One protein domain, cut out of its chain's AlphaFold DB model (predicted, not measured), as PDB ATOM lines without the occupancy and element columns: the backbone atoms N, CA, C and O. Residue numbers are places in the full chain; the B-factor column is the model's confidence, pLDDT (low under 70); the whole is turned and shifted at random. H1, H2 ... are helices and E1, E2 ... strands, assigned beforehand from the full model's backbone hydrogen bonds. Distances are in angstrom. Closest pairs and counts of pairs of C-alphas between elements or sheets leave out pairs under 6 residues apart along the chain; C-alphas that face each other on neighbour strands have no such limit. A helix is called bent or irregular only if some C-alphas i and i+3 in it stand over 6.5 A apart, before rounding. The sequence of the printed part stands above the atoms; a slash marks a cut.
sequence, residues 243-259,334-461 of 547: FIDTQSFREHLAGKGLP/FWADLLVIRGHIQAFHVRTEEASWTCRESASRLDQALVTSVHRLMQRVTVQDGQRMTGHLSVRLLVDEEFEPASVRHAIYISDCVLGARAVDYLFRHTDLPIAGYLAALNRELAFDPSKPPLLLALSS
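What this domain is: This is residues 243 to 259 and 334 to 461 of the 547 residues of an uncharacterized protein of Penicillium oxalicum (strain 114-2 / CGMCC 5302) (UniProt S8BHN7). A twisted five-stranded sheet curls round one long helix, H2; H3 packs on its opposite face, H4 packs on the turn end of the hairpin E1 and E2, and H1 grazes edge strand E4. The tip of the hairpin E3 and E4, residues 403 to 408, sticks out. The printed part has 145 residues, with H1, E1, E2, H2, E3, E4, H3, H4 and E5 in chain order; the mixed sheet runs E4, E3, E1, E2, E5. The class is mixed, helices and strands; the whole is compact, with a radius of gyration of the C-alphas of 15.5 A and spans of 50, 37 and 29 A.

How they stand to each other: H1, residues 246 to 255, only grazes the sheet; its closest C-alphas to E4, residues 407 to 419, are those of Thr 246 and Asp 416, 5.9 A. E1, residues 334 to 341, and E2, residues 344 to 352, form an antiparallel hairpin, with N 337 and O 349 at 2.8 A. The closest C-alphas of E2 and H2, residues 365 to 388, are those of His 344 and Thr 382, 6.4 A. E3, residues 391 to 404, is antiparallel to E1, with N 336 and O 395 at 2.9 A, and forms a hairpin with E4, with N 400 and O 411 at 2.8 A. E2, H2 and E3 form a split strand-helix-strand unit, E1 between its strands, with a left-handed crossover. H3, residues 425 to 430, is on the face opposite H2, over E2 at a height over the sheet of 8.4 A. H4, residues 435 to 442, lies over E1 and E2, and with H2 and H3 completes three layers, helices on both faces. E5, residues 457 to 460, is parallel to E2, with N 460 and O 350 at 3.4 A. Every O i to N i+4 pair is within hydrogen-bond range in H1 and H3, 18 of 20 in H2 and 2 of 4 in H4.

Where its parts are: H1 begins at C-alpha 246 (286.088, 186.227, 172.968). E1 is 22.2 A long, E2 23.2 A, E3 37.7 A and E4 35.8 A. H2, 34.2 A, is irregular, with C-alphas 384 and 387 9.2 A apart. E5 ends at C-alpha 460 (309.317, 177.336, 178.619).

The domain as a whole: The C-alphas farthest apart, of Pro 405 and Arg 444, are 50.8 A apart. Residues 260 to 333 are not printed, and C-alphas 259 and 334 are 14.6 A apart across the cut. The links E2 to H2 and H4 to E5 are long. The pLDDT is under 70 in 38 residues, among them 354 to 365 and 443 to 461.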
ATOM      1  N   PHE A 243     286.382 183.101 166.302       91.00
ATOM      2  CA  PHE A 243     287.562 182.950 167.167       91.00
ATOM      3  C   PHE A 243     288.189 184.287 167.582       91.00
ATOM      4  O   PHE A 243     288.916 184.328 168.572       91.00
ATOM      5  N   ILE A 244     287.936 185.364 166.833       90.00
ATOM      6  CA  ILE A 244     288.400 186.715 167.182       90.00
ATOM      7  C   ILE A 244     287.594 187.289 168.344       90.00
ATOM      8  O   ILE A 244     288.172 187.916 169.232       90.00
ATOM      9  N   ASP A 245     286.275 187.093 168.339       91.00
ATOM     10  CA  ASP A 245     285.428 187.553 169.432       91.00
ATOM     11  C   ASP A 245     285.480 186.571 170.608       91.00
ATOM     12  O   ASP A 245     285.105 185.405 170.496       91.00
ATOM     13  N   THR A 246     285.927 187.052 171.769       89.62
ATOM     14  CA  THR A 246     286.088 186.227 172.968       89.62
ATOM     15  C   THR A 246     284.769 185.607 173.427       89.62
ATOM     16  O   THR A 246     284.770 184.460 173.873       89.62
ATOM     17  N   GLN A 247     283.644 186.322 173.326       89.50
ATOM     18  CA  GLN A 247     282.348 185.776 173.743       89.50
ATOM     19  C   GLN A 247     281.881 184.675 172.789       89.50
ATOM     20  O   GLN A 247     281.655 183.551 173.237       89.50
ATOM     21  N   SER A 248     281.862 184.956 171.485       92.00
ATOM     22  CA  SER A 248     281.518 183.979 170.444       92.00
ATOM     23  C   SER A 248     282.404 182.732 170.501       92.00
ATOM     24  O   SER A 248     281.918 181.608 170.379       92.00
ATOM     25  N   PHE A 249     283.707 182.902 170.747       93.25
ATOM     26  CA  PHE A 249     284.644 181.794 170.906       93.25
ATOM     27  C   PHE A 249     284.274 180.903 172.095       93.25
ATOM     28  O   PHE A 249     284.238 179.678 171.982       93.25
ATOM     29  N   ARG A 250     283.957 181.507 173.242       91.75
ATOM     30  CA  ARG A 250     283.582 180.775 174.459       91.75
ATOM     31  C   ARG A 250     282.249 180.056 174.306       91.75
ATOM     32  O   ARG A 250     282.129 178.923 174.766       91.75
ATOM     33  N   GLU A 251     281.279 180.673 173.643       92.31
ATOM     34  CA  GLU A 251     279.994 180.047 173.321       92.31
ATOM     35  C   GLU A 251     280.171 178.858 172.371       92.31
ATOM     36  O   GLU A 251     279.622 177.786 172.624       92.31
ATOM     37  N   HIS A 252     281.014 178.998 171.342       92.69
ATOM     38  CA  HIS A 252     281.375 177.904 170.432       92.69
ATOM     39  C   HIS A 252     282.019 176.727 171.171       92.69
ATOM     40  O   HIS A 252     281.652 175.572 170.950       92.69
ATOM     41  N   LEU A 253     282.948 177.000 172.091       93.19
ATOM     42  CA  LEU A 253     283.573 175.970 172.923       93.19
ATOM     43  C   LEU A 253     282.564 175.307 173.875       93.19
ATOM     44  O   LEU A 253     282.549 174.080 174.001       93.19
ATOM     45  N   ALA A 254     281.706 176.098 174.522       92.44
ATOM     46  CA  ALA A 254     280.685 175.602 175.440       92.44
ATOM     47  C   ALA A 254     279.655 174.716 174.722       92.44
ATOM     48  O   ALA A 254     279.340 173.631 175.211       92.44
ATOM     49  N   GLY A 255     279.205 175.117 173.527       92.62
ATOM     50  CA  GLY A 255     278.310 174.322 172.679       92.62
ATOM     51  C   GLY A 255     278.898 172.968 172.269       92.62
ATOM     52  O   GLY A 255     278.160 172.022 172.004       92.62
ATOM     53  N   LYS A 256     280.228 172.838 172.286       90.69
ATOM     54  CA  LYS A 256     280.958 171.592 172.010       90.69
ATOM     55  C   LYS A 256     281.329 170.780 173.253       90.69
ATOM     56  O   LYS A 256     282.034 169.772 173.142       90.69
ATOM     57  N   GLY A 257     280.883 171.212 174.432       91.44
ATOM     58  CA  GLY A 257     281.199 170.565 175.705       91.44
ATOM     59  C   GLY A 257     282.672 170.683 176.106       91.44
ATOM     60  O   GLY A 257     283.178 169.840 176.849       91.44
ATOM     61  N   LEU A 258     283.387 171.691 175.598       93.44
ATOM     62  CA  LEU A 258     284.773 171.957 175.975       93.44
ATOM     63  C   LEU A 258     284.828 172.775 177.278       93.44
ATOM     64  O   LEU A 258     283.925 173.563 177.560       93.44
ATOM     65  N   PRO A 259     285.874 172.593 178.103       92.25
ATOM     66  CA  PRO A 259     285.984 173.277 179.384       92.25
ATOM     67  C   PRO A 259     286.275 174.767 179.177       92.25
ATOM     68  O   PRO A 259     287.358 175.147 178.734       92.25
ATOM     69  N   PHE A 334     298.477 179.832 181.149       88.06
ATOM     70  CA  PHE A 334     299.332 179.192 180.163       88.06
ATOM     71  C   PHE A 334     298.874 179.567 178.757       88.06
ATOM     72  O   PHE A 334     297.712 179.884 178.516       88.06
ATOM     73  N   TRP A 335     299.793 179.496 177.810       89.00
ATOM     74  CA  TRP A 335     299.540 179.691 176.394       89.00
ATOM     75  C   TRP A 335     299.990 178.449 175.643       89.00
ATOM     76  O   TRP A 335     301.123 177.997 175.805       89.00
ATOM     77  N   ALA A 336     299.095 177.900 174.832       90.38
ATOM     78  CA  ALA A 336     299.396 176.818 173.913       90.38
ATOM     79  C   ALA A 336     299.528 177.388 172.500       90.38
ATOM     80  O   ALA A 336     298.559 177.894 171.944       90.38
ATOM     81  N   ASP A 337     300.721 177.291 171.930       89.69
ATOM     82  CA  ASP A 337     301.052 177.725 170.580       89.69
ATOM     83  C   ASP A 337     300.954 176.515 169.638       89.69
ATOM     84  O   ASP A 337     301.626 175.500 169.846       89.69
ATOM     85  N   LEU A 338     300.098 176.597 168.616       88.81
ATOM     86  CA  LEU A 338     299.732 175.478 167.748       88.81
ATOM     87  C   LEU A 338     299.876 175.815 166.259       88.81
ATOM     88  O   LEU A 338     299.451 176.873 165.789       88.81
ATOM     89  N   LEU A 339     300.388 174.845 165.501       90.50
ATOM     90  CA  LEU A 339     300.186 174.740 164.056       90.50
ATOM     91  C   LEU A 339     299.192 173.612 163.800       90.50
ATOM     92  O   LEU A 339     299.513 172.443 164.035       90.50
ATOM     93  N   VAL A 340     298.010 173.953 163.300       90.69
ATOM     94  CA  VAL A 340     296.956 172.984 163.000       90.69
ATOM     95  C   VAL A 340     296.745 172.926 161.501       90.69
ATOM     96  O   VAL A 340     296.698 173.954 160.831       90.69
ATOM     97  N   ILE A 341     296.621 171.725 160.954       89.75
ATOM     98  CA  ILE A 341     296.307 171.515 159.546       89.75
ATOM     99  C   ILE A 341     295.219 170.463 159.476       89.75
ATOM    100  O   ILE A 341     295.414 169.334 159.923       89.75
ATOM    101  N   ARG A 342     294.068 170.845 158.916       88.12
ATOM    102  CA  ARG A 342     292.905 169.970 158.728       88.12
ATOM    103  C   ARG A 342     292.489 169.241 160.009       88.12
ATOM    104  O   ARG A 342     292.293 168.026 160.011       88.12
ATOM    105  N   GLY A 343     292.444 169.976 161.117       87.69
ATOM    106  CA  GLY A 343     292.062 169.451 162.429       87.69
ATOM    107  C   GLY A 343     293.138 168.620 163.132       87.69
ATOM    108  O   GLY A 343     292.876 168.098 164.210       87.69
ATOM    109  N   HIS A 344     294.345 168.511 162.567       88.31
ATOM    110  CA  HIS A 344     295.462 167.779 163.165       88.31
ATOM    111  C   HIS A 344     296.568 168.734 163.607       88.31
ATOM    112  O   HIS A 344     296.985 169.617 162.854       88.31
ATOM    113  N   ILE A 345     297.073 168.539 164.825       88.81
ATOM    114  CA  ILE A 345     298.171 169.331 165.385       88.81
ATOM    115  C   ILE A 345     299.498 168.831 164.806       88.81
ATOM    116  O   ILE A 345     299.870 167.677 165.004       88.81
ATOM    117  N   GLN A 346     300.211 169.709 164.104       85.56
ATOM    118  CA  GLN A 346     301.501 169.415 163.466       85.56
ATOM    119  C   GLN A 346     302.692 169.912 164.289       85.56
ATOM    120  O   GLN A 346     303.773 169.328 164.251       85.56
ATOM    121  N   ALA A 347     302.506 171.005 165.024       83.69
ATOM    122  CA  ALA A 347     303.484 171.525 165.967       83.69
ATOM    123  C   ALA A 347     302.756 172.119 167.173       83.69
ATOM    124  O   ALA A 347     301.666 172.678 167.028       83.69
ATOM    125  N   PHE A 348     303.357 171.969 168.350       85.38
ATOM    126  CA  PHE A 348     302.739 172.304 169.625       85.38
ATOM    127  C   PHE A 348     303.801 172.747 170.628       85.38
ATOM    128  O   PHE A 348     304.836 172.098 170.761       85.38
ATOM    129  N   HIS A 349     303.531 173.834 171.340       84.50
ATOM    130  CA  HIS A 349     304.391 174.342 172.401       84.50
ATOM    131  C   HIS A 349     303.544 174.973 173.509       84.50
ATOM    132  O   HIS A 349     302.535 175.613 173.221       84.50
ATOM    133  N   VAL A 350     303.947 174.809 174.772       85.12
ATOM    134  CA  VAL A 350     303.245 175.396 175.924       85.12
ATOM    135  C   VAL A 350     304.183 176.336 176.669       85.12
ATOM    136  O   VAL A 350     305.287 175.957 177.050       85.12
ATOM    137  N   ARG A 351     303.726 177.564 176.912       82.94
ATOM    138  CA  ARG A 351     304.446 178.589 177.682       82.94
ATOM    139  C   ARG A 351     303.581 179.123 178.820       82.94
ATOM    140  O   ARG A 351     302.357 179.071 178.743       82.94
ATOM    141  N   THR A 352     304.208 179.643 179.867       80.00
ATOM    142  CA  THR A 352     303.519 180.297 180.995       80.00
ATOM    143  C   THR A 352     303.569 181.820 180.850       80.00
ATOM    144  O   THR A 352     304.525 182.358 180.289       80.00
ATOM    145  N   GLU A 353     302.522 182.519 181.298       71.06
ATOM    146  CA  GLU A 353     302.472 183.991 181.331       71.06
ATOM    147  C   GLU A 353     303.249 184.562 182.534       71.06
ATOM    148  O   GLU A 353     303.804 185.656 182.455       71.06
ATOM    149  N   GLU A 354     303.343 183.817 183.639       59.72
ATOM    150  CA  GLU A 354     303.947 184.300 184.881       59.72
ATOM    151  C   GLU A 354     305.436 183.936 185.009       59.72
ATOM    152  O   GLU A 354     305.822 182.767 185.002       59.72
ATOM    153  N   ALA A 355     306.277 184.949 185.239       45.88
ATOM    154  CA  ALA A 355     307.708 184.791 185.528       45.88
ATOM    155  C   ALA A 355     308.015 184.268 186.952       45.88
ATOM    156  O   ALA A 355     309.182 184.042 187.281       45.88
ATOM    157  N   SER A 356     306.992 184.135 187.809       41.19
ATOM    158  CA  SER A 356     307.063 183.594 189.180       41.19
ATOM    159  C   SER A 356     307.214 182.072 189.205       41.19
ATOM    160  O   SER A 356     307.697 181.523 190.197       41.19
ATOM    161  N   TRP A 357     306.866 181.404 188.099       44.50
ATOM    162  CA  TRP A 357     307.301 180.049 187.804       44.50
ATOM    163  C   TRP A 357     308.796 180.121 187.523       44.50
ATOM    164  O   TRP A 357     309.242 180.228 186.377       44.50
ATOM    165  N   THR A 358     309.580 180.157 188.601       35.28
ATOM    166  CA  THR A 358     311.013 179.937 188.527       35.28
ATOM    167  C   THR A 358     311.196 178.651 187.752       35.28
ATOM    168  O   THR A 358     310.665 177.602 188.118       35.28
ATOM    169  N   CYS A 359     311.884 178.781 186.623       37.25
ATOM    170  CA  CYS A 359     312.309 177.678 185.796       37.25
ATOM    171  C   CYS A 359     313.149 176.765 186.697       37.25
ATOM    172  O   CYS A 359     314.353 176.955 186.859       37.25
ATOM    173  N   ARG A 360     312.506 175.806 187.367       39.66
ATOM    174  CA  ARG A 360     313.184 174.590 187.761       39.66
ATOM    175  C   ARG A 360     313.407 173.914 186.426       39.66
ATOM    176  O   ARG A 360     312.482 173.365 185.840       39.66
ATOM    177  N   GLU A 361     314.599 174.134 185.896       40.16
ATOM    178  CA  GLU A 361     315.122 173.565 184.666       40.16
ATOM    179  C   GLU A 361     315.147 172.043 184.842       40.16
ATOM    180  O   GLU A 361     316.125 171.432 185.259       40.16
ATOM    181  N   SER A 362     313.978 171.426 184.752       39.47
ATOM    182  CA  SER A 362     313.771 169.992 184.864       39.47
ATOM    183  C   SER A 362     312.341 169.723 184.454       39.47
ATOM    184  O   SER A 362     311.402 170.225 185.065       39.47
ATOM    185  N   ALA A 363     312.190 168.882 183.441       54.03
ATOM    186  CA  ALA A 363     310.948 168.248 183.065       54.03
ATOM    187  C   ALA A 363     310.359 167.471 184.259       54.03
ATOM    188  O   ALA A 363     310.562 166.262 184.392       54.03
ATOM    189  N   SER A 364     309.666 168.161 185.167       64.19
ATOM    190  CA  SER A 364     308.976 167.491 186.255       64.19
ATOM    191  C   SER A 364     307.896 166.602 185.638       64.19
ATOM    192  O   SER A 364     307.292 166.930 184.611       64.19
ATOM    193  N   ARG A 365     307.644 165.434 186.237       68.06
ATOM    194  CA  ARG A 365     306.585 164.529 185.754       68.06
ATOM    195  C   ARG A 365     305.222 165.228 185.705       68.06
ATOM    196  O   ARG A 365     304.392 164.880 184.871       68.06
ATOM    197  N   LEU A 366     305.018 166.215 186.577       72.44
ATOM    198  CA  LEU A 366     303.817 167.038 186.618       72.44
ATOM    199  C   LEU A 366     303.705 167.936 185.383       72.44
ATOM    200  O   LEU A 366     302.657 167.957 184.745       72.44
ATOM    201  N   ASP A 367     304.796 168.593 184.997       74.75
ATOM    202  CA  ASP A 367     304.855 169.446 183.808       74.75
ATOM    203  C   ASP A 367     304.609 168.636 182.535       74.75
ATOM    204  O   ASP A 367     303.798 169.013 181.693       74.75
ATOM    205  N   GLN A 368     305.230 167.459 182.422       77.19
ATOM    206  CA  GLN A 368     304.983 166.549 181.300       77.19
ATOM    207  C   GLN A 368     303.522 166.082 181.254       77.19
ATOM    208  O   GLN A 368     302.915 166.040 180.178       77.19
ATOM    209  N   ALA A 369     302.933 165.755 182.407       81.62
ATOM    210  CA  ALA A 369     301.531 165.361 182.501       81.62
ATOM    211  C   ALA A 369     300.586 166.516 182.135       81.62
ATOM    212  O   ALA A 369     299.594 166.291 181.434       81.62
ATOM    213  N   LEU A 370     300.907 167.746 182.546       84.19
ATOM    214  CA  LEU A 370     300.159 168.949 182.195       84.19
ATOM    215  C   LEU A 370     300.222 169.200 180.689       84.19
ATOM    216  O   LEU A 370     299.177 169.275 180.052       84.19
ATOM    217  N   VAL A 371     301.419 169.233 180.097       84.38
ATOM    218  CA  VAL A 371     301.610 169.428 178.649       84.38
ATOM    219  C   VAL A 371     300.875 168.348 177.856       84.38
ATOM    220  O   VAL A 371     300.175 168.658 176.895       84.38
ATOM    221  N   THR A 372     300.944 167.087 178.293       86.25
ATOM    222  CA  THR A 372     300.210 165.979 177.661       86.25
ATOM    223  C   THR A 372     298.694 166.171 177.766       86.25
ATOM    224  O   THR A 372     297.959 165.909 176.812       86.25
ATOM    225  N   SER A 373     298.203 166.644 178.910       88.50
ATOM    226  CA  SER A 373     296.777 166.904 179.134       88.50
ATOM    227  C   SER A 373     296.278 168.086 178.304       88.50
ATOM    228  O   SER A 373     295.211 167.993 177.693       88.50
ATOM    229  N   VAL A 374     297.071 169.158 178.211       90.56
ATOM    230  CA  VAL A 374     296.808 170.301 177.332       90.56
ATOM    231  C   VAL A 374     296.786 169.847 175.878       90.56
ATOM    232  O   VAL A 374     295.846 170.167 175.157       90.56
ATOM    233  N   HIS A 375     297.766 169.053 175.452       90.31
ATOM    234  CA  HIS A 375     297.822 168.531 174.094       90.31
ATOM    235  C   HIS A 375     296.564 167.722 173.749       90.31
ATOM    236  O   HIS A 375     295.903 168.015 172.756       90.31
ATOM    237  N   ARG A 376     296.152 166.778 174.608       90.88
ATOM    238  CA  ARG A 376     294.903 166.009 174.425       90.88
ATOM    239  C   ARG A 376     293.663 166.901 174.384       90.88
ATOM    240  O   ARG A 376     292.732 166.633 173.627       90.88
ATOM    241  N   LEU A 377     293.618 167.950 175.205       92.31
ATOM    242  CA  LEU A 377     292.530 168.922 175.170       92.31
ATOM    243  C   LEU A 377     292.494 169.640 173.817       92.31
ATOM    244  O   LEU A 377     291.449 169.637 173.174       92.31
ATOM    245  N   MET A 378     293.623 170.175 173.355       92.56
ATOM    246  CA  MET A 378     293.725 170.875 172.070       92.56
ATOM    247  C   MET A 378     293.451 169.957 170.874       92.56
ATOM    248  O   MET A 378     292.831 170.382 169.900       92.56
ATOM    249  N   GLN A 379     293.830 168.678 170.947       91.25
ATOM    250  CA  GLN A 379     293.455 167.687 169.938       91.25
ATOM    251  C   GLN A 379     291.933 167.546 169.838       91.25
ATOM    252  O   GLN A 379     291.394 167.540 168.738       91.25
ATOM    253  N   ARG A 380     291.211 167.513 170.966       91.50
ATOM    254  CA  ARG A 380     289.738 167.482 170.942       91.50
ATOM    255  C   ARG A 380     289.145 168.737 170.307       91.50
ATOM    256  O   ARG A 380     288.244 168.604 169.486       91.50
ATOM    257  N   VAL A 381     289.677 169.920 170.632       91.00
ATOM    258  CA  VAL A 381     289.237 171.188 170.015       91.00
ATOM    259  C   VAL A 381     289.400 171.129 168.495       91.00
ATOM    260  O   VAL A 381     288.462 171.381 167.746       91.00
ATOM    261  N   THR A 382     290.589 170.746 168.035       90.12
ATOM    262  CA  THR A 382     290.944 170.766 166.610       90.12
ATOM    263  C   THR A 382     290.202 169.708 165.793       90.12
ATOM    264  O   THR A 382     289.737 170.011 164.695       90.12
ATOM    265  N   VAL A 383     290.002 168.504 166.340       88.06
ATOM    266  CA  VAL A 383     289.252 167.422 165.681       88.06
ATOM    267  C   VAL A 383     287.763 167.752 165.556       88.06
ATOM    268  O   VAL A 383     287.169 167.472 164.518       88.06
ATOM    269  N   GLN A 384     287.155 168.391 166.563       85.31
ATOM    270  CA  GLN A 384     285.735 168.768 166.522       85.31
ATOM    271  C   GLN A 384     285.410 169.841 165.472       85.31
ATOM    272  O   GLN A 384     284.255 169.976 165.076       85.31
ATOM    273  N   ASP A 385     286.385 170.650 165.055       82.81
ATOM    274  CA  ASP A 385     286.246 171.614 163.950       82.81
ATOM    275  C   ASP A 385     286.675 171.030 162.588       82.81
ATOM    276  O   ASP A 385     286.411 171.612 161.530       82.81
ATOM    277  N   GLY A 386     287.292 169.846 162.602       82.75
ATOM    278  CA  GLY A 386     287.583 169.033 161.428       82.75
ATOM    279  C   GLY A 386     288.451 169.736 160.384       82.75
ATOM    280  O   GLY A 386     289.423 170.425 160.686       82.75
ATOM    281  N   GLN A 387     288.093 169.554 159.111       81.38
ATOM    282  CA  GLN A 387     288.886 170.015 157.962       81.38
ATOM    283  C   GLN A 387     289.008 171.546 157.866       81.38
ATOM    284  O   GLN A 387     289.953 172.044 157.252       81.38
ATOM    285  N   ARG A 388     288.094 172.297 158.497       85.06
ATOM    286  CA  ARG A 388     288.093 173.773 158.497       85.06
ATOM    287  C   ARG A 388     289.181 174.366 159.393       85.06
ATOM    288  O   ARG A 388     289.535 175.532 159.244       85.06
ATOM    289  N   MET A 389     289.734 173.567 160.305       87.50
ATOM    290  CA  MET A 389     290.762 173.993 161.245       87.50
ATOM    291  C   MET A 389     292.154 173.863 160.613       87.50
ATOM    292  O   MET A 389     292.828 172.842 160.757       87.50
ATOM    293  N   THR A 390     292.579 174.894 159.883       90.81
ATOM    294  CA  THR A 390     293.939 175.003 159.331       90.81
ATOM    295  C   THR A 390     294.500 176.386 159.618       90.81
ATOM    296  O   THR A 390     293.881 177.375 159.262       90.81
ATOM    297  N   GLY A 391     295.673 176.477 160.234       90.19
ATOM    298  CA  GLY A 391     296.333 177.744 160.511       90.19
ATOM    299  C   GLY A 391     297.140 177.733 161.801       90.19
ATOM    300  O   GLY A 391     297.363 176.702 162.441       90.19
ATOM    301  N   HIS A 392     297.577 178.928 162.164       90.88
ATOM    302  CA  HIS A 392     298.321 179.214 163.380       90.88
ATOM    303  C   HIS A 392     297.398 179.755 164.463       90.88
ATOM    304  O   HIS A 392     296.673 180.722 164.222       90.88
ATOM    305  N   LEU A 393     297.458 179.160 165.655       91.38
ATOM    306  CA  LEU A 393     296.656 179.583 166.800       91.38
ATOM    307  C   LEU A 393     297.516 179.627 168.063       91.38
ATOM    308  O   LEU A 393     298.312 178.724 168.301       91.38
ATOM    309  N   SER A 394     297.318 180.644 168.897       91.44
ATOM    310  CA  SER A 394     297.784 180.654 170.285       91.44
ATOM    311  C   SER A 394     296.566 180.702 171.198       91.44
ATOM    312  O   SER A 394     295.747 181.615 171.105       91.44
ATOM    313  N   VAL A 395     296.395 179.689 172.039       93.00
ATOM    314  CA  VAL A 395     295.221 179.525 172.903       93.00
ATOM    315  C   VAL A 395     295.611 179.818 174.341       93.00
ATOM    316  O   VAL A 395     296.561 179.232 174.864       93.00
ATOM    317  N   ARG A 396     294.855 180.699 174.994       92.31
ATOM    318  CA  ARG A 396     295.023 181.035 176.405       92.31
ATOM    319  C   ARG A 396     294.282 180.030 177.276       92.31
ATOM    320  O   ARG A 396     293.069 179.848 177.151       92.31
ATOM    321  N   LEU A 397     295.014 179.407 178.186       92.38
ATOM    322  CA  LEU A 397     294.552 178.345 179.066       92.38
ATOM    323  C   LEU A 397     294.681 178.786 180.520       92.38
ATOM    324  O   LEU A 397     295.712 179.304 180.940       92.38
ATOM    325  N   LEU A 398     293.635 178.550 181.299       90.44
ATOM    326  CA  LEU A 398     293.614 178.777 182.734       90.44
ATOM    327  C   LEU A 398     293.649 177.416 183.418       90.44
ATOM    328  O   LEU A 398     292.771 176.586 183.172       90.44
ATOM    329  N   VAL A 399     294.655 177.174 184.252       88.75
ATOM    330  CA  VAL A 399     294.801 175.887 184.941       88.75
ATOM    331  C   VAL A 399     294.484 176.073 186.414       88.75
ATOM    332  O   VAL A 399     295.085 176.906 187.092       88.75
ATOM    333  N   ASP A 400     293.515 175.305 186.895       86.88
ATOM    334  CA  ASP A 400     293.078 175.297 188.284       86.88
ATOM    335  C   ASP A 400     293.453 173.983 188.972       86.88
ATOM    336  O   ASP A 400     293.571 172.938 188.326       86.88
ATOM    337  N   GLU A 401     293.617 174.042 190.289       84.31
ATOM    338  CA  GLU A 401     293.849 172.868 191.131       84.31
ATOM    339  C   GLU A 401     292.555 172.520 191.865       84.31
ATOM    340  O   GLU A 401     292.115 173.231 192.775       84.31
ATOM    341  N   GLU A 402     291.942 171.413 191.462       81.62
ATOM    342  CA  GLU A 402     290.767 170.853 192.112       81.62
ATOM    343  C   GLU A 402     291.217 169.773 193.103       81.62
ATOM    344  O   GLU A 402     291.960 168.849 192.765       81.62
ATOM    345  N   PHE A 403     290.796 169.922 194.359       79.00
ATOM    346  CA  PHE A 403     291.165 169.029 195.453       79.00
ATOM    347  C   PHE A 403     290.041 168.018 195.653       79.00
ATOM    348  O   PHE A 403     289.001 168.342 196.226       79.00
ATOM    349  N   GLU A 404     290.249 166.796 195.176       76.88
ATOM    350  CA  GLU A 404     289.435 165.652 195.562       76.88
ATOM    351  C   GLU A 404     289.987 165.059 196.870       76.88
ATOM    352  O   GLU A 404     291.188 165.148 197.136       76.88
ATOM    353  N   PRO A 405     289.150 164.419 197.706       75.62
ATOM    354  CA  PRO A 405     289.569 163.910 199.016       75.62
ATOM    355  C   PRO A 405     290.742 162.912 198.969       75.62
ATOM    356  O   PRO A 405     291.401 162.714 199.984       75.62
ATOM    357  N   ALA A 406     291.025 162.314 197.804       77.00
ATOM    358  CA  ALA A 406     292.129 161.377 197.596       77.00
ATOM    359  C   ALA A 406     293.164 161.826 196.542       77.00
ATOM    360  O   ALA A 406     294.175 161.145 196.370       77.00
ATOM    361  N   SER A 407     292.942 162.928 195.810       78.94
ATOM    362  CA  SER A 407     293.871 163.367 194.759       78.94
ATOM    363  C   SER A 407     293.752 164.857 194.423       78.94
ATOM    364  O   SER A 407     292.702 165.467 194.598       78.94
ATOM    365  N   VAL A 408     294.836 165.451 193.921       79.12
ATOM    366  CA  VAL A 408     294.811 166.799 193.335       79.12
ATOM    367  C   VAL A 408     294.745 166.654 191.822       79.12
ATOM    368  O   VAL A 408     295.614 166.025 191.213       79.12
ATOM    369  N   ARG A 409     293.714 167.236 191.209       81.06
ATOM    370  CA  ARG A 409     293.488 167.202 189.767       81.06
ATOM    371  C   ARG A 409     293.684 168.589 189.168       81.06
ATOM    372  O   ARG A 409     293.121 169.568 189.642       81.06
ATOM    373  N   HIS A 410     294.431 168.654 188.069       84.44
ATOM    374  CA  HIS A 410     294.559 169.876 187.279       84.44
ATOM    375  C   HIS A 410     293.377 169.988 186.312       84.44
ATOM    376  O   HIS A 410     293.244 169.182 185.385       84.44
ATOM    377  N   ALA A 411     292.515 170.977 186.529       87.88
ATOM    378  CA  ALA A 411     291.424 171.315 185.627       87.88
ATOM    379  C   ALA A 411     291.890 172.411 184.661       87.88
ATOM    380  O   ALA A 411     292.317 173.484 185.079       87.88
ATOM    381  N   ILE A 412     291.833 172.132 183.359       91.75
ATOM    382  CA  ILE A 412     292.302 173.047 182.312       91.75
ATOM    383  C   ILE A 412     291.081 173.663 181.637       91.75
ATOM    384  O   ILE A 412     290.259 172.939 181.073       91.75
ATOM    385  N   TYR A 413     290.992 174.987 181.667       92.75
ATOM    386  CA  TYR A 413     289.922 175.771 181.067       92.75
ATOM    387  C   TYR A 413     290.466 176.620 179.915       92.75
ATOM    388  O   TYR A 413     291.551 177.189 180.015       92.75
ATOM    389  N   ILE A 414     289.716 176.733 178.824       94.38
ATOM    390  CA  ILE A 414     290.081 177.549 177.662       94.38
ATOM    391  C   ILE A 414     289.446 178.929 177.819       94.38
ATOM    392  O   ILE A 414     288.224 179.029 177.920       94.38
ATOM    393  N   SER A 415     290.260 179.984 177.862       89.56
ATOM    394  CA  SER A 415     289.756 181.355 178.003       89.56
ATOM    395  C   SER A 415     289.556 182.018 176.649       89.56
ATOM    396  O   SER A 415     288.422 182.321 176.288       89.56
ATOM    397  N   ASP A 416     290.660 182.224 175.925       89.69
ATOM    398  CA  ASP A 416     290.742 183.127 174.775       89.69
ATOM    399  C   ASP A 416     291.633 182.510 173.682       89.69
ATOM    400  O   ASP A 416     292.385 181.561 173.936       89.69
ATOM    401  N   CYS A 417     291.594 183.065 172.471       90.94
ATOM    402  CA  CYS A 417     292.455 182.656 171.366       90.94
ATOM    403  C   CYS A 417     292.998 183.875 170.614       90.94
ATOM    404  O   CYS A 417     292.310 184.877 170.443       90.94
ATOM    405  N   VAL A 418     294.244 183.782 170.154       89.75
ATOM    406  CA  VAL A 418     294.869 184.742 169.246       89.75
ATOM    407  C   VAL A 418     295.246 184.007 167.968       89.75
ATOM    408  O   VAL A 418     295.902 182.964 168.000       89.75
ATOM    409  N   LEU A 419     294.825 184.560 166.837       89.81
ATOM    410  CA  LEU A 419     295.016 183.961 165.522       89.81
ATOM    411  C   LEU A 419     296.254 184.506 164.808       89.81
ATOM    412  O   LEU A 419     296.661 185.652 165.008       89.81
ATOM    413  N   GLY A 420     296.793 183.685 163.910       81.69
ATOM    414  CA  GLY A 420     297.831 184.074 162.963       81.69
ATOM    415  C   GLY A 420     299.248 183.820 163.466       81.69
ATOM    416  O   GLY A 420     299.502 183.547 164.639       81.69
ATOM    417  N   ALA A 421     300.210 183.917 162.554       73.19
ATOM    418  CA  ALA A 421     301.601 183.575 162.831       73.19
ATOM    419  C   ALA A 421     302.267 184.468 163.895       73.19
ATOM    420  O   ALA A 421     303.202 184.026 164.559       73.19
ATOM    421  N   ARG A 422     301.768 185.695 164.121       71.31
ATOM    422  CA  ARG A 422     302.232 186.549 165.231       71.31
ATOM    423  C   ARG A 422     301.983 185.893 166.591       71.31
ATOM    424  O   ARG A 422     302.791 186.043 167.500       71.31
ATOM    425  N   ALA A 423     300.875 185.168 166.725       69.56
ATOM    426  CA  ALA A 423     300.476 184.525 167.970       69.56
ATOM    427  C   ALA A 423     301.453 183.410 168.386       69.56
ATOM    428  O   ALA A 423     301.691 183.192 169.569       69.56
ATOM    429  N   VAL A 424     302.060 182.751 167.400       74.00
ATOM    430  CA  VAL A 424     302.974 181.604 167.537       74.00
ATOM    431  C   VAL A 424     304.425 181.987 167.238       74.00
ATOM    432  O   VAL A 424     305.243 181.143 166.879       74.00
ATOM    433  N   ASP A 425     304.801 183.253 167.412       73.75
ATOM    434  CA  ASP A 425     306.191 183.686 167.219       73.75
ATOM    435  C   ASP A 425     307.170 182.907 168.126       73.75
ATOM    436  O   ASP A 425     308.259 182.532 167.696       73.75
ATOM    437  N   TYR A 426     306.742 182.519 169.335       71.88
ATOM    438  CA  TYR A 426     307.510 181.621 170.208       71.88
ATOM    439  C   TYR A 426     307.766 180.242 169.589       71.88
ATOM    440  O   TYR A 426     308.895 179.750 169.677       71.88
ATOM    441  N   LEU A 427     306.762 179.658 168.925       75.69
ATOM    442  CA  LEU A 427     306.877 178.391 168.196       75.69
ATOM    443  C   LEU A 427     307.908 178.512 167.063       75.69
ATOM    444  O   LEU A 427     308.725 177.614 166.866       75.69
ATOM    445  N   PHE A 428     307.924 179.643 166.345       74.88
ATOM    446  CA  PHE A 428     308.902 179.904 165.281       74.88
ATOM    447  C   PHE A 428     310.345 179.975 165.781       74.88
ATOM    448  O   PHE A 428     311.249 179.501 165.080       74.88
ATOM    449  N   ARG A 429     310.546 180.527 166.983       68.00
ATOM    450  CA  ARG A 429     311.862 180.741 167.596       68.00
ATOM    451  C   ARG A 429     312.466 179.489 168.238       68.00
ATOM    452  O   ARG A 429     313.659 179.268 168.078       68.00
ATOM    453  N   HIS A 430     311.673 178.704 168.970       62.06
ATOM    454  CA  HIS A 430     312.200 177.668 169.878       62.06
ATOM    455  C   HIS A 430     311.968 176.238 169.391       62.06
ATOM    456  O   HIS A 430     312.522 175.295 169.946       62.06
ATOM    457  N   THR A 431     311.145 176.058 168.360       58.50
ATOM    458  CA  THR A 431     310.833 174.737 167.822       58.50
ATOM    459  C   THR A 431     311.461 174.593 166.442       58.50
ATOM    460  O   THR A 431     311.338 175.467 165.569       58.50
ATOM    461  N   ASP A 432     312.071 173.437 166.190       61.38
ATOM    462  CA  ASP A 432     312.329 172.965 164.833       61.38
ATOM    463  C   ASP A 432     310.997 172.625 164.166       61.38
ATOM    464  O   ASP A 432     310.626 171.465 164.020       61.38
ATOM    465  N   LEU A 433     310.236 173.665 163.800       62.34
ATOM    466  CA  LEU A 433     308.978 173.523 163.083       62.34
ATOM    467  C   LEU A 433     309.188 172.591 161.889       62.34
ATOM    468  O   LEU A 433     309.956 172.925 160.972       62.34
ATOM    469  N   PRO A 434     308.518 171.429 161.879       64.88
ATOM    470  CA  PRO A 434     308.669 170.500 160.792       64.88
ATOM    471  C   PRO A 434     307.989 171.122 159.577       64.88
ATOM    472  O   PRO A 434     306.773 171.279 159.531       64.88
ATOM    473  N   ILE A 435     308.776 171.447 158.551       78.44
ATOM    474  CA  ILE A 435     308.234 171.785 157.227       78.44
ATOM    475  C   ILE A 435     307.331 170.663 156.703       78.44
ATOM    476  O   ILE A 435     306.350 170.941 156.024       78.44
ATOM    477  N   ALA A 436     307.592 169.420 157.120       77.00
ATOM    478  CA  ALA A 436     306.705 168.281 156.907       77.00
ATOM    479  C   ALA A 436     305.262 168.545 157.376       77.00
ATOM    480  O   ALA A 436     304.335 168.155 156.678       77.00
ATOM    481  N   GLY A 437     305.078 169.277 158.483       79.62
ATOM    482  CA  GLY A 437     303.766 169.711 158.950       79.62
ATOM    483  C   GLY A 437     303.051 170.518 157.874       79.62
ATOM    484  O   GLY A 437     302.025 170.085 157.376       79.62
ATOM    485  N   TYR A 438     303.631 171.629 157.417       86.12
ATOM    486  CA  TYR A 438     303.045 172.445 156.341       86.12
ATOM    487  C   TYR A 438     302.802 171.667 155.041       86.12
ATOM    488  O   TYR A 438     301.800 171.896 154.367       86.12
ATOM    489  N   LEU A 439     303.686 170.727 154.698       85.69
ATOM    490  CA  LEU A 439     303.531 169.879 153.514       85.69
ATOM    491  C   LEU A 439     302.328 168.931 153.607       85.69
ATOM    492  O   LEU A 439     301.769 168.589 152.565       85.69
ATOM    493  N   ALA A 440     301.861 168.586 154.811       82.12
ATOM    494  CA  ALA A 440     300.621 167.832 154.989       82.12
ATOM    495  C   ALA A 440     299.400 168.569 154.400       82.12
ATOM    496  O   ALA A 440     298.432 167.934 153.980       82.12
ATOM    497  N   ALA A 441     299.445 169.904 154.281       81.50
ATOM    498  CA  ALA A 441     298.383 170.667 153.622       81.50
ATOM    499  C   ALA A 441     298.263 170.352 152.117       81.50
ATOM    500  O   ALA A 441     297.161 170.444 151.569       81.50
ATOM    501  N   LEU A 442     299.360 169.940 151.466       80.44
ATOM    502  CA  LEU A 442     299.427 169.644 150.030       80.44
ATOM    503  C   LEU A 442     298.982 168.221 149.656       80.44
ATOM    504  O   LEU A 442     299.096 167.862 148.488       80.44
ATOM    505  N   ASN A 443     298.488 167.399 150.591       66.62
ATOM    506  CA  ASN A 443     298.171 165.979 150.338       66.62
ATOM    507  C   ASN A 443     299.346 165.144 149.808       66.62
ATOM    508  O   ASN A 443     299.133 164.045 149.304       66.62
ATOM    509  N   ARG A 444     300.590 165.620 149.916       56.09
ATOM    510  CA  ARG A 444     301.736 164.743 149.687       56.09
ATOM    511  C   ARG A 444     301.825 163.823 150.889       56.09
ATOM    512  O   ARG A 444     302.006 164.304 152.003       56.09
ATOM    513  N   GLU A 445     301.643 162.532 150.644       40.81
ATOM    514  CA  GLU A 445     301.768 161.433 151.599       40.81
ATOM    515  C   GLU A 445     303.150 161.440 152.271       40.81
ATOM    516  O   GLU A 445     304.057 160.685 151.943       40.81
ATOM    517  N   LEU A 446     303.338 162.323 153.240       45.25
ATOM    518  CA  LEU A 446     304.229 162.071 154.351       45.25
ATOM    519  C   LEU A 446     303.296 161.655 155.465       45.25
ATOM    520  O   LEU A 446     302.701 162.501 156.131       45.25
ATOM    521  N   ALA A 447     303.107 160.338 155.553       38.09
ATOM    522  CA  ALA A 447     302.372 159.676 156.608       38.09
ATOM    523  C   ALA A 447     302.697 160.365 157.936       38.09
ATOM    524  O   ALA A 447     303.820 160.291 158.442       38.09
ATOM    525  N   PHE A 448     301.712 161.098 158.451       43.44
ATOM    526  CA  PHE A 448     301.681 161.461 159.850       43.44
ATOM    527  C   PHE A 448     301.776 160.136 160.592       43.44
ATOM    528  O   PHE A 448     300.887 159.300 160.463       43.44
ATOM    529  N   ASP A 449     302.898 159.907 161.261       40.94
ATOM    530  CA  ASP A 449     303.064 158.749 162.112       40.94
ATOM    531  C   ASP A 449     302.439 159.115 163.464       40.94
ATOM    532  O   ASP A 449     303.072 159.839 164.239       40.94
ATOM    533  N   PRO A 450     301.200 158.676 163.764       42.66
ATOM    534  CA  PRO A 450     300.556 158.974 165.041       42.66
ATOM    535  C   PRO A 450     301.332 158.385 166.229       42.66
ATOM    536  O   PRO A 450     301.027 158.725 167.372       42.66
ATOM    537  N   SER A 451     302.314 157.506 165.979       35.41
ATOM    538  CA  SER A 451     303.174 156.916 167.006       35.41
ATOM    539  C   SER A 451     304.321 157.830 167.448       35.41
ATOM    540  O   SER A 451     304.875 157.628 168.532       35.41
ATOM    541  N   LYS A 452     304.658 158.873 166.672       37.38
ATOM    542  CA  LYS A 452     305.618 159.896 167.097       37.38
ATOM    543  C   LYS A 452     304.855 161.028 167.774       37.38
ATOM    544  O   LYS A 452     304.079 161.707 167.101       37.38
ATOM    545  N   PRO A 453     305.053 161.272 169.084       42.34
ATOM    546  CA  PRO A 453     304.447 162.431 169.711       42.34
ATOM    547  C   PRO A 453     304.902 163.680 168.941       42.34
ATOM    548  O   PRO A 453     306.097 163.784 168.629       42.34
ATOM    549  N   PRO A 454     303.991 164.614 168.607       46.84
ATOM    550  CA  PRO A 454     304.405 165.905 168.074       46.84
ATOM    551  C   PRO A 454     305.440 166.465 169.035       46.84
ATOM    552  O   PRO A 454     305.261 166.310 170.239       46.84
ATOM    553  N   LEU A 455     306.531 167.009 168.492       45.88
ATOM    554  CA  LEU A 455     307.738 167.402 169.221       45.88
ATOM    555  C   LEU A 455     307.349 168.129 170.523       45.88
ATOM    556  O   LEU A 455     307.018 169.312 170.508       45.88
ATOM    557  N   LEU A 456     307.280 167.365 171.621       44.84
ATOM    558  CA  LEU A 456     306.722 167.773 172.909       44.84
ATOM    559  C   LEU A 456     307.794 168.618 173.579       44.84
ATOM    560  O   LEU A 456     308.638 168.107 174.313       44.84
ATOM    561  N   LEU A 457     307.825 169.903 173.240       48.12
ATOM    562  CA  LEU A 457     308.793 170.832 173.798       48.12
ATOM    563  C   LEU A 457     308.242 171.480 175.065       48.12
ATOM    564  O   LEU A 457     307.070 171.847 175.149       48.12
ATOM    565  N   ALA A 458     309.139 171.513 176.047       50.53
ATOM    566  CA  ALA A 458     308.941 171.802 177.455       50.53
ATOM    567  C   ALA A 458     308.131 173.072 177.749       50.53
ATOM    568  O   ALA A 458     308.098 174.005 176.945       50.53
ATOM    569  N   LEU A 459     307.565 173.121 178.963       49.06
ATOM    570  CA  LEU A 459     307.150 174.374 179.588       49.06
ATOM    571  C   LEU A 459     308.342 175.328 179.587       49.06
ATOM    572  O   LEU A 459     309.281 175.173 180.364       49.06
ATOM    573  N   SER A 460     308.295 176.304 178.693       50.34
ATOM    574  CA  SER A 460     309.317 177.336 178.619       50.34
ATOM    575  C   SER A 460     308.757 178.591 179.271       50.34
ATOM    576  O   SER A 460     307.735 179.135 178.843       50.34
ATOM    577  N   SER A 461     309.409 179.038 180.342       43.56
ATOM    578  CA  SER A 461     309.221 180.396 180.849       43.56
ATOM    579  C   SER A 461     309.777 181.373 179.803       43.56
ATOM    580  O   SER A 461     310.761 181.025 179.138       43.56
TER     581      SER A 461